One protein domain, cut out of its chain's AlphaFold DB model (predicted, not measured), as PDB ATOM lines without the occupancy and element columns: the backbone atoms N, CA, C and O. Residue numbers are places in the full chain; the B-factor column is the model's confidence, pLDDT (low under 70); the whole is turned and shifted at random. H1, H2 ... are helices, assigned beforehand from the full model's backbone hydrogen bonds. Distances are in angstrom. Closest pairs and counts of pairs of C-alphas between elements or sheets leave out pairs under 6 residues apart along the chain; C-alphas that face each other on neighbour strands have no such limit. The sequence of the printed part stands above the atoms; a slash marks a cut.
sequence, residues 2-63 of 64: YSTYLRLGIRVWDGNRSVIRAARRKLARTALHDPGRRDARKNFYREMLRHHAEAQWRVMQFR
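AT A GLANCE: This is residues 2 to 63 of the 64 residues of an uncharacterized protein of Pseudaminobacter salicylatoxidans (UniProt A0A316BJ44). One long straight helix, H4, makes the length of a rod-shaped model, and the earlier part of the printed residues folds along one side of it. The short helix H1 and the helix H2 pack on the middle of H4, H2 crossing it steeply, while the small H3 lies near the end where H4 begins, and residues 33 to 39, at the turn into H4, stick out. There are 62 residues printed, with four named helices in the order H1, H2, H3, H4 and no named strand; the class is all helix. The whole is only just compact, close to loose, with a radius of gyration of the C-alphas of 12.5 A, and the C-alphas span 42 by 19 by 18 A.

IN THESE COORDINATES: Start at C-alpha 2, at (155.281, 219.920, 86.109), where H1 begins; it covers residues 2 to 6 and is 6.5 A long from first to last C-alpha. Read on to Asn 16, where H2 begins; it runs to Arg 25 over 14.4 A. Next look at residues 29 to 33, which are H3, 6.6 A long. Then find C-alpha 38 at (171.059, 230.941, 78.621); from there H4 runs 36.4 A to C-alpha 62 at (149.972, 217.243, 104.990).

HOW THE PARTS SIT: Begin with H4, the hub, which touches the three other helices. H1 touches it at residues 48 to 52 alone, and the closest C-alphas, those of Tyr 5 and Met 48, are 5.8 A apart. H2 touches H4 at residues 45 to 52 alone, with the C-alphas of Ile 20 and Tyr 45 closest at 6.4 A. H2 and H4 run opposite ways at a steep tilt of 49 degrees. Look at Leu 32 and Arg 41 for H3: it only just touches H4, with 3 pairs of C-alphas within 8 A, only at the corner by their link and with residues 38 to 41 of H4 alone, and these two C-alphas are the closest at 7.7 A. H1 and H2 are close but not clearly touching, with the C-alphas of Tyr 5 and Ala 23 closest at 7.8 A. H2 and H3 are also close but not clearly touching, with the C-alphas of Arg 24 and Leu 32 closest at 7.9 A. H1 and H3 are apart. In H1, H2, H3 and H4 every O i to N i+4 pair is within hydrogen-bond range.

THE WHOLE: Compare C-alphas 36 and 63, the two farthest apart, at 42.1 A. The printed part runs from residue 2 to residue 63 with no cut. The links from H2 to H3 and from H3 to H4 are tight, the link from H1 to H2 is short with 9 residues, and no link is long. In the B-factor column the mean pLDDT of the printed part is 94.8, and no printed residue is under 70.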
ATOM      1  N   TYR A   2     155.357 220.853  84.973       89.44
ATOM      2  CA  TYR A   2     155.281 219.920  86.109       89.44
ATOM      3  C   TYR A   2     155.515 218.437  85.747       89.44
ATOM      4  O   TYR A   2     156.208 217.721  86.462       89.44
ATOM      5  N   SER A   3     155.034 217.975  84.588       92.25
ATOM      6  CA  SER A   3     155.297 216.608  84.105       92.25
ATOM      7  C   SER A   3     156.789 216.321  83.896       92.25
ATOM      8  O   SER A   3     157.248 215.203  84.126       92.25
ATOM      9  N   THR A   4     157.575 217.327  83.504       94.00
ATOM     10  CA  THR A   4     159.037 217.215  83.403       94.00
ATOM     11  C   THR A   4     159.679 217.088  84.778       94.00
ATOM     12  O   THR A   4     160.567 216.255  84.941       94.00
ATOM     13  N   TYR A   5     159.198 217.856  85.762       95.56
ATOM     14  CA  TYR A   5     159.635 217.752  87.155       95.56
ATOM     15  C   TYR A   5     159.441 216.325  87.700       95.56
ATOM     16  O   TYR A   5     160.387 215.737  88.218       95.56
ATOM     17  N   LEU A   6     158.271 215.713  87.478       94.31
ATOM     18  CA  LEU A   6     158.005 214.327  87.896       94.31
ATOM     19  C   LEU A   6     158.977 213.313  87.264       94.31
ATOM     20  O   LEU A   6     159.357 212.325  87.885       94.31
ATOM     21  N   ARG A   7     159.446 213.579  86.041       95.62
ATOM     22  CA  ARG A   7     160.397 212.720  85.312       95.62
ATOM     23  C   ARG A   7     161.859 212.934  85.711       95.62
ATOM     24  O   ARG A   7     162.734 212.275  85.136       95.62
ATOM     25  N   LEU A   8     162.155 213.850  86.636       94.56
ATOM     26  CA  LEU A   8     163.516 214.064  87.135       94.56
ATOM     27  C   LEU A   8     164.020 212.892  87.986       94.56
ATOM     28  O   LEU A   8     165.234 212.736  88.105       94.56
ATOM     29  N   GLY A   9     163.118 212.063  88.526       94.69
ATOM     30  CA  GLY A   9     163.489 210.916  89.361       94.69
ATOM     31  C   GLY A   9     164.157 211.336  90.671       94.69
ATOM     32  O   GLY A   9     165.091 210.680  91.122       94.69
ATOM     33  N   ILE A  10     163.720 212.465  91.230       96.00
ATOM     34  CA  ILE A  10     164.184 213.007  92.510       96.00
ATOM     35  C   ILE A  10     163.130 212.763  93.588       96.00
ATOM     36  O   ILE A  10     161.933 212.697  93.301       96.00
ATOM     37  N   ARG A  11     163.579 212.638  94.833       95.88
ATOM     38  CA  ARG A  11     162.724 212.542  96.016       95.88
ATOM     39  C   ARG A  11     162.351 213.942  96.492       95.88
ATOM     40  O   ARG A  11     163.093 214.894  96.278       95.88
ATOM     41  N   VAL A  12     161.219 214.071  97.184       94.38
ATOM     42  CA  VAL A  12     160.774 215.368  97.734       94.38
ATOM     43  C   VAL A  12     161.770 215.923  98.763       94.38
ATOM     44  O   VAL A  12     161.967 217.129  98.836       94.38
ATOM     45  N   TRP A  13     162.467 215.048  99.485       94.62
ATOM     46  CA  TRP A  13     163.488 215.404 100.479       94.62
ATOM     47  C   TRP A  13     164.851 215.773  99.879       94.62
ATOM     48  O   TRP A  13     165.763 216.143 100.616       94.62
ATOM     49  N   ASP A  14     165.025 215.635  98.560       96.69
ATOM     50  CA  ASP A  14     166.273 216.024  97.912       96.69
ATOM     51  C   ASP A  14     166.488 217.543  97.994       96.69
ATOM     52  O   ASP A  14     165.562 218.332  98.130       96.69
ATOM     53  N   GLY A  15     167.742 217.982  97.901       96.31
ATOM     54  CA  GLY A  15     168.061 219.408  97.870       96.31
ATOM     55  C   GLY A  15     167.968 220.019  96.468       96.31
ATOM     56  O   GLY A  15     168.121 219.341  95.447       96.31
ATOM     57  N   ASN A  16     167.896 221.352  96.407       97.38
ATOM     58  CA  ASN A  16     167.901 222.140  95.161       97.38
ATOM     59  C   ASN A  16     169.036 221.767  94.187       97.38
ATOM     60  O   ASN A  16     168.866 221.784  92.966       97.38
ATOM     61  N   ARG A  17     170.211 221.389  94.705       97.56
ATOM     62  CA  ARG A  17     171.349 220.960  93.875       97.56
ATOM     63  C   ARG A  17     171.062 219.657  93.124       97.56
ATOM     64  O   ARG A  17     171.490 219.517  91.976       97.56
ATOM     65  N   SER A  18     170.341 218.722  93.741       97.88
ATOM     66  CA  SER A  18     169.903 217.474  93.107       97.88
ATOM     67  C   SER A  18     168.889 217.757  92.003       97.88
ATOM     68  O   SER A  18     169.048 217.227  90.903       97.88
ATOM     69  N   VAL A  19     167.946 218.679  92.242       97.94
ATOM     70  CA  VAL A  19     166.989 219.161  91.228       97.94
ATOM     71  C   VAL A  19     167.727 219.688  90.002       97.94
ATOM     72  O   VAL A  19     167.493 219.220  88.890       97.94
ATOM     73  N   ILE A  20     168.676 220.611  90.191       97.44
ATOM     74  CA  ILE A  20     169.433 221.209  89.081       97.44
ATOM     75  C   ILE A  20     170.241 220.144  88.332       97.44
ATOM     76  O   ILE A  20     170.268 220.141  87.102       97.44
ATOM     77  N   ARG A  21     170.884 219.209  89.042       97.31
ATOM     78  CA  ARG A  21     171.649 218.118  88.415       97.31
ATOM     79  C   ARG A  21     170.760 217.168  87.613       97.31
ATOM     80  O   ARG A  21     171.167 216.739  86.534       97.31
ATOM     81  N   ALA A  22     169.585 216.818  88.126       97.75
ATOM     82  CA  ALA A  22     168.627 215.972  87.422       97.75
ATOM     83  C   ALA A  22     168.039 216.698  86.204       97.75
ATOM     84  O   ALA A  22     168.029 216.149  85.105       97.75
ATOM     85  N   ALA A  23     167.645 217.961  86.368       96.12
ATOM     86  CA  ALA A  23     167.120 218.801  85.297       96.12
ATOM     87  C   ALA A  23     168.154 219.012  84.185       96.12
ATOM     88  O   ALA A  23     167.840 218.857  83.006       96.12
ATOM     89  N   ARG A  24     169.420 219.271  84.541       95.88
ATOM     90  CA  ARG A  24     170.524 219.393  83.580       95.88
ATOM     91  C   ARG A  24     170.691 218.130  82.731       95.88
ATOM     92  O   ARG A  24     170.951 218.252  81.541       95.88
ATOM     93  N   ARG A  25     170.513 216.938  83.314       94.88
ATOM     94  CA  ARG A  25     170.576 215.654  82.588       94.88
ATOM     95  C   ARG A  25     169.435 215.461  81.580       94.88
ATOM     96  O   ARG A  25     169.557 214.608  80.711       94.88
ATOM     97  N   LYS A  26     168.347 216.234  81.672       93.25
ATOM     98  CA  LYS A  26     167.233 216.207  80.706       93.25
ATOM     99  C   LYS A  26     167.423 217.155  79.522       93.25
ATOM    100  O   LYS A  26     166.667 217.069  78.562       93.25
ATOM    101  N   LEU A  27     168.398 218.061  79.582       92.69
ATOM    102  CA  LEU A  27     168.687 218.981  78.486       92.69
ATOM    103  C   LEU A  27     169.643 218.340  77.477       92.69
ATOM    104  O   LEU A  27     170.600 217.662  77.850       92.69
ATOM    105  N   ALA A  28     169.423 218.619  76.192       92.50
ATOM    106  CA  ALA A  28     170.375 218.270  75.144       92.50
ATOM    107  C   ALA A  28     171.712 219.006  75.351       92.50
ATOM    108  O   ALA A  28     171.733 220.166  75.774       92.50
ATOM    109  N   ARG A  29     172.837 218.366  74.995       91.81
ATOM    110  CA  ARG A  29     174.183 218.970  75.110       91.81
ATOM    111  C   ARG A  29     174.280 220.308  74.375       91.81
ATOM    112  O   ARG A  29     174.833 221.255  74.921       91.81
ATOM    113  N   THR A  30     173.683 220.415  73.190       90.69
ATOM    114  CA  THR A  30     173.639 221.662  72.408       90.69
ATOM    115  C   THR A  30     172.958 222.792  73.180       90.69
ATOM    116  O   THR A  30     173.500 223.887  73.279       90.69
ATOM    117  N   ALA A  31     171.833 222.510  73.841       90.50
ATOM    118  CA  ALA A  31     171.120 223.496  74.646       90.50
ATOM    119  C   ALA A  31     171.913 223.962  75.881       90.50
ATOM    120  O   ALA A  31     171.699 225.079  76.355       90.50
ATOM    121  N   LEU A  32     172.820 223.130  76.411       91.81
ATOM    122  CA  LEU A  32     173.672 223.468  77.557       91.81
ATOM    123  C   LEU A  32     174.780 224.464  77.209       91.81
ATOM    124  O   LEU A  32     175.085 225.321  78.039       91.81
ATOM    125  N   HIS A  33     175.359 224.349  76.016       92.00
ATOM    126  CA  HIS A  33     176.499 225.164  75.591       92.00
ATOM    127  C   HIS A  33     176.103 226.399  74.779       92.00
ATOM    128  O   HIS A  33     176.889 227.333  74.702       92.00
ATOM    129  N   ASP A  34     174.884 226.436  74.240       93.12
ATOM    130  CA  ASP A  34     174.359 227.574  73.486       93.12
ATOM    131  C   ASP A  34     174.183 228.823  74.389       93.12
ATOM    132  O   ASP A  34     173.379 228.792  75.339       93.12
ATOM    133  N   PRO A  35     174.916 229.927  74.135       93.50
ATOM    134  CA  PRO A  35     174.760 231.178  74.873       93.50
ATOM    135  C   PRO A  35     173.382 231.823  74.683       93.50
ATOM    136  O   PRO A  35     172.837 232.360  75.648       93.50
ATOM    137  N   GLY A  36     172.778 231.707  73.496       95.12
ATOM    138  CA  GLY A  36     171.462 232.276  73.183       95.12
ATOM    139  C   GLY A  36     170.324 231.614  73.962       95.12
ATOM    140  O   GLY A  36     169.286 232.216  74.216       95.12
ATOM    141  N   ARG A  37     170.542 230.388  74.447       93.81
ATOM    142  CA  ARG A  37     169.584 229.659  75.296       93.81
ATOM    143  C   ARG A  37     169.802 229.866  76.790       93.81
ATOM    144  O   ARG A  37     169.146 229.203  77.595       93.81
ATOM    145  N   ARG A  38     170.718 230.749  77.202       94.94
ATOM    146  CA  ARG A  38     171.059 230.941  78.621       94.94
ATOM    147  C   ARG A  38     169.840 231.289  79.469       94.94
ATOM    148  O   ARG A  38     169.668 230.692  80.532       94.94
ATOM    149  N   ASP A  39     168.992 232.199  79.006       96.44
ATOM    150  CA  ASP A  39     167.822 232.624  79.778       96.44
ATOM    151  C   ASP A  39     166.706 231.583  79.758       96.44
ATOM    152  O   ASP A  39     166.136 231.288  80.808       96.44
ATOM    153  N   ALA A  40     166.501 230.900  78.628       95.19
ATOM    154  CA  ALA A  40     165.618 229.739  78.560       95.19
ATOM    155  C   ALA A  40     166.043 228.640  79.556       95.19
ATOM    156  O   ALA A  40     165.210 228.116  80.294       95.19
ATOM    157  N   ARG A  41     167.348 228.340  79.665       95.38
ATOM    158  CA  ARG A  41     167.869 227.398  80.674       95.38
ATOM    159  C   ARG A  41     167.635 227.874  82.104       95.38
ATOM    160  O   ARG A  41     167.283 227.063  82.957       95.38
ATOM    161  N   LYS A  42     167.854 229.160  82.396       96.25
ATOM    162  CA  LYS A  42     167.605 229.714  83.737       96.25
ATOM    163  C   LYS A  42     166.131 229.595  84.110       96.25
ATOM    164  O   LYS A  42     165.832 229.169  85.221       96.25
ATOM    165  N   ASN A  43     165.232 229.938  83.190       96.88
ATOM    166  CA  ASN A  43     163.793 229.835  83.409       96.88
ATOM    167  C   ASN A  43     163.376 228.381  83.624       96.88
ATOM    168  O   ASN A  43     162.694 228.092  84.603       96.88
ATOM    169  N   PHE A  44     163.908 227.458  82.820       96.12
ATOM    170  CA  PHE A  44     163.715 226.025  83.023       96.12
ATOM    171  C   PHE A  44     164.134 225.573  84.433       96.12
ATOM    172  O   PHE A  44     163.355 224.935  85.137       96.12
ATOM    173  N   TYR A  45     165.335 225.938  84.898       96.75
ATOM    174  CA  TYR A  45     165.775 225.573  86.249       96.75
ATOM    175  C   TYR A  45     164.916 226.207  87.349       96.75
ATOM    176  O   TYR A  45     164.617 225.540  88.338       96.75
ATOM    177  N   ARG A  46     164.495 227.465  87.180       97.88
ATOM    178  CA  ARG A  46     163.602 228.147  88.128       97.88
ATOM    179  C   ARG A  46     162.255 227.442  88.242       97.88
ATOM    180  O   ARG A  46     161.787 227.239  89.356       97.88
ATOM    181  N   GLU A  47     161.665 227.015  87.129       97.88
ATOM    182  CA  GLU A  47     160.416 226.250  87.157       97.88
ATOM    183  C   GLU A  47     160.573 224.910  87.880       97.88
ATOM    184  O   GLU A  47     159.705 224.540  88.670       97.88
ATOM    185  N   MET A  48     161.685 224.198  87.664       98.06
ATOM    186  CA  MET A  48     161.946 222.940  88.373       98.06
ATOM    187  C   MET A  48     162.081 223.160  89.883       98.06
ATOM    188  O   MET A  48     161.522 222.392  90.661       98.06
ATOM    189  N   LEU A  49     162.786 224.216  90.301       98.38
ATOM    190  CA  LEU A  49     162.914 224.575  91.715       98.38
ATOM    191  C   LEU A  49     161.571 224.985  92.323       98.38
ATOM    192  O   LEU A  49     161.268 224.579  93.439       98.38
ATOM    193  N   ARG A  50     160.743 225.730  91.583       98.25
ATOM    194  CA  ARG A  50     159.401 226.113  92.032       98.25
ATOM    195  C   ARG A  50     158.533 224.887  92.296       98.25
ATOM    196  O   ARG A  50     157.975 224.761  93.378       98.25
ATOM    197  N   HIS A  51     158.474 223.954  91.348       97.75
ATOM    198  CA  HIS A  51     157.711 222.717  91.524       97.75
ATOM    199  C   HIS A  51     158.241 221.846  92.664       97.75
ATOM    200  O   HIS A  51     157.463 221.182  93.345       97.75
ATOM    201  N   HIS A  52     159.554 221.866  92.890       97.88
ATOM    202  CA  HIS A  52     160.150 221.166  94.015       97.88
ATOM    203  C   HIS A  52     159.748 221.776  95.359       97.88
ATOM    204  O   HIS A  52     159.311 221.049  96.247       97.88
ATOM    205  N   ALA A  53     159.807 223.104  95.478       97.44
ATOM    206  CA  ALA A  53     159.355 223.823  96.664       97.44
ATOM    207  C   ALA A  53     157.853 223.609  96.921       97.44
ATOM    208  O   ALA A  53     157.456 223.358  98.053       97.44
ATOM    209  N   GLU A  54     157.021 223.627  95.875       96.44
ATOM    210  CA  GLU A  54     155.591 223.300  95.970       96.44
ATOM    211  C   GLU A  54     155.368 221.864  96.476       96.44
ATOM    212  O   GLU A  54     154.503 221.633  97.320       96.44
ATOM    213  N   ALA A  55     156.149 220.890  95.994       95.38
ATOM    214  CA  ALA A  55     156.060 219.502  96.446       95.38
ATOM    215  C   ALA A  55     156.496 219.339  97.912       95.38
ATOM    216  O   ALA A  55     155.802 218.676  98.681       95.38
ATOM    217  N   GLN A  56     157.602 219.978  98.306       96.06
ATOM    218  CA  GLN A  56     158.076 220.007  99.693       96.06
ATOM    219  C   GLN A  56     157.056 220.655 100.619       96.06
ATOM    220  O   GLN A  56     156.744 220.104 101.671       96.06
ATOM    221  N   TRP A  57     156.490 221.788 100.205       95.88
ATOM    222  CA  TRP A  57     155.449 222.470 100.958       95.88
ATOM    223  C   TRP A  57     154.232 221.567 101.164       95.88
ATOM    224  O   TRP A  57     153.774 221.439 102.294       95.88
ATOM    225  N   ARG A  58     153.747 220.874 100.123       94.31
ATOM    226  CA  ARG A  58     152.618 219.935 100.261       94.31
ATOM    227  C   ARG A  58     152.923 218.819 101.257       94.31
ATOM    228  O   ARG A  58     152.121 218.574 102.149       94.31
ATOM    229  N   VAL A  59     154.078 218.172 101.138       92.94
ATOM    230  CA  VAL A  59     154.477 217.106 102.071       92.94
ATOM    231  C   VAL A  59     154.580 217.633 103.503       92.94
ATOM    232  O   VAL A  59     154.073 217.001 104.423       92.94
ATOM    233  N   MET A  60     155.142 218.828 103.700       91.62
ATOM    234  CA  MET A  60     155.238 219.454 105.020       91.62
ATOM    235  C   MET A  60     153.862 219.799 105.611       91.62
ATOM    236  O   MET A  60     153.638 219.565 106.797       91.62
ATOM    237  N   GLN A  61     152.943 220.337 104.803       93.94
ATOM    238  CA  GLN A  61     151.595 220.704 105.251       93.94
ATOM    239  C   GLN A  61     150.753 219.483 105.622       93.94
ATOM    240  O   GLN A  61     150.054 219.503 106.629       93.94
ATOM    241  N   PHE A  62     150.829 218.417 104.823       89.94
ATOM    242  CA  PHE A  62     149.972 217.243 104.990       89.94
ATOM    243  C   PHE A  62     150.646 216.081 105.740       89.94
ATOM    244  O   PHE A  62     149.980 215.085 106.002       89.94
ATOM    245  N   ARG A  63     151.933 216.208 106.111       73.62
ATOM    246  CA  ARG A  63     152.759 215.174 106.774       73.62
ATOM    247  C   ARG A  63     152.650 213.786 106.114       73.62
ATOM    248  O   ARG A  63     152.567 212.778 106.812       73.62
TER     249      ARG A  63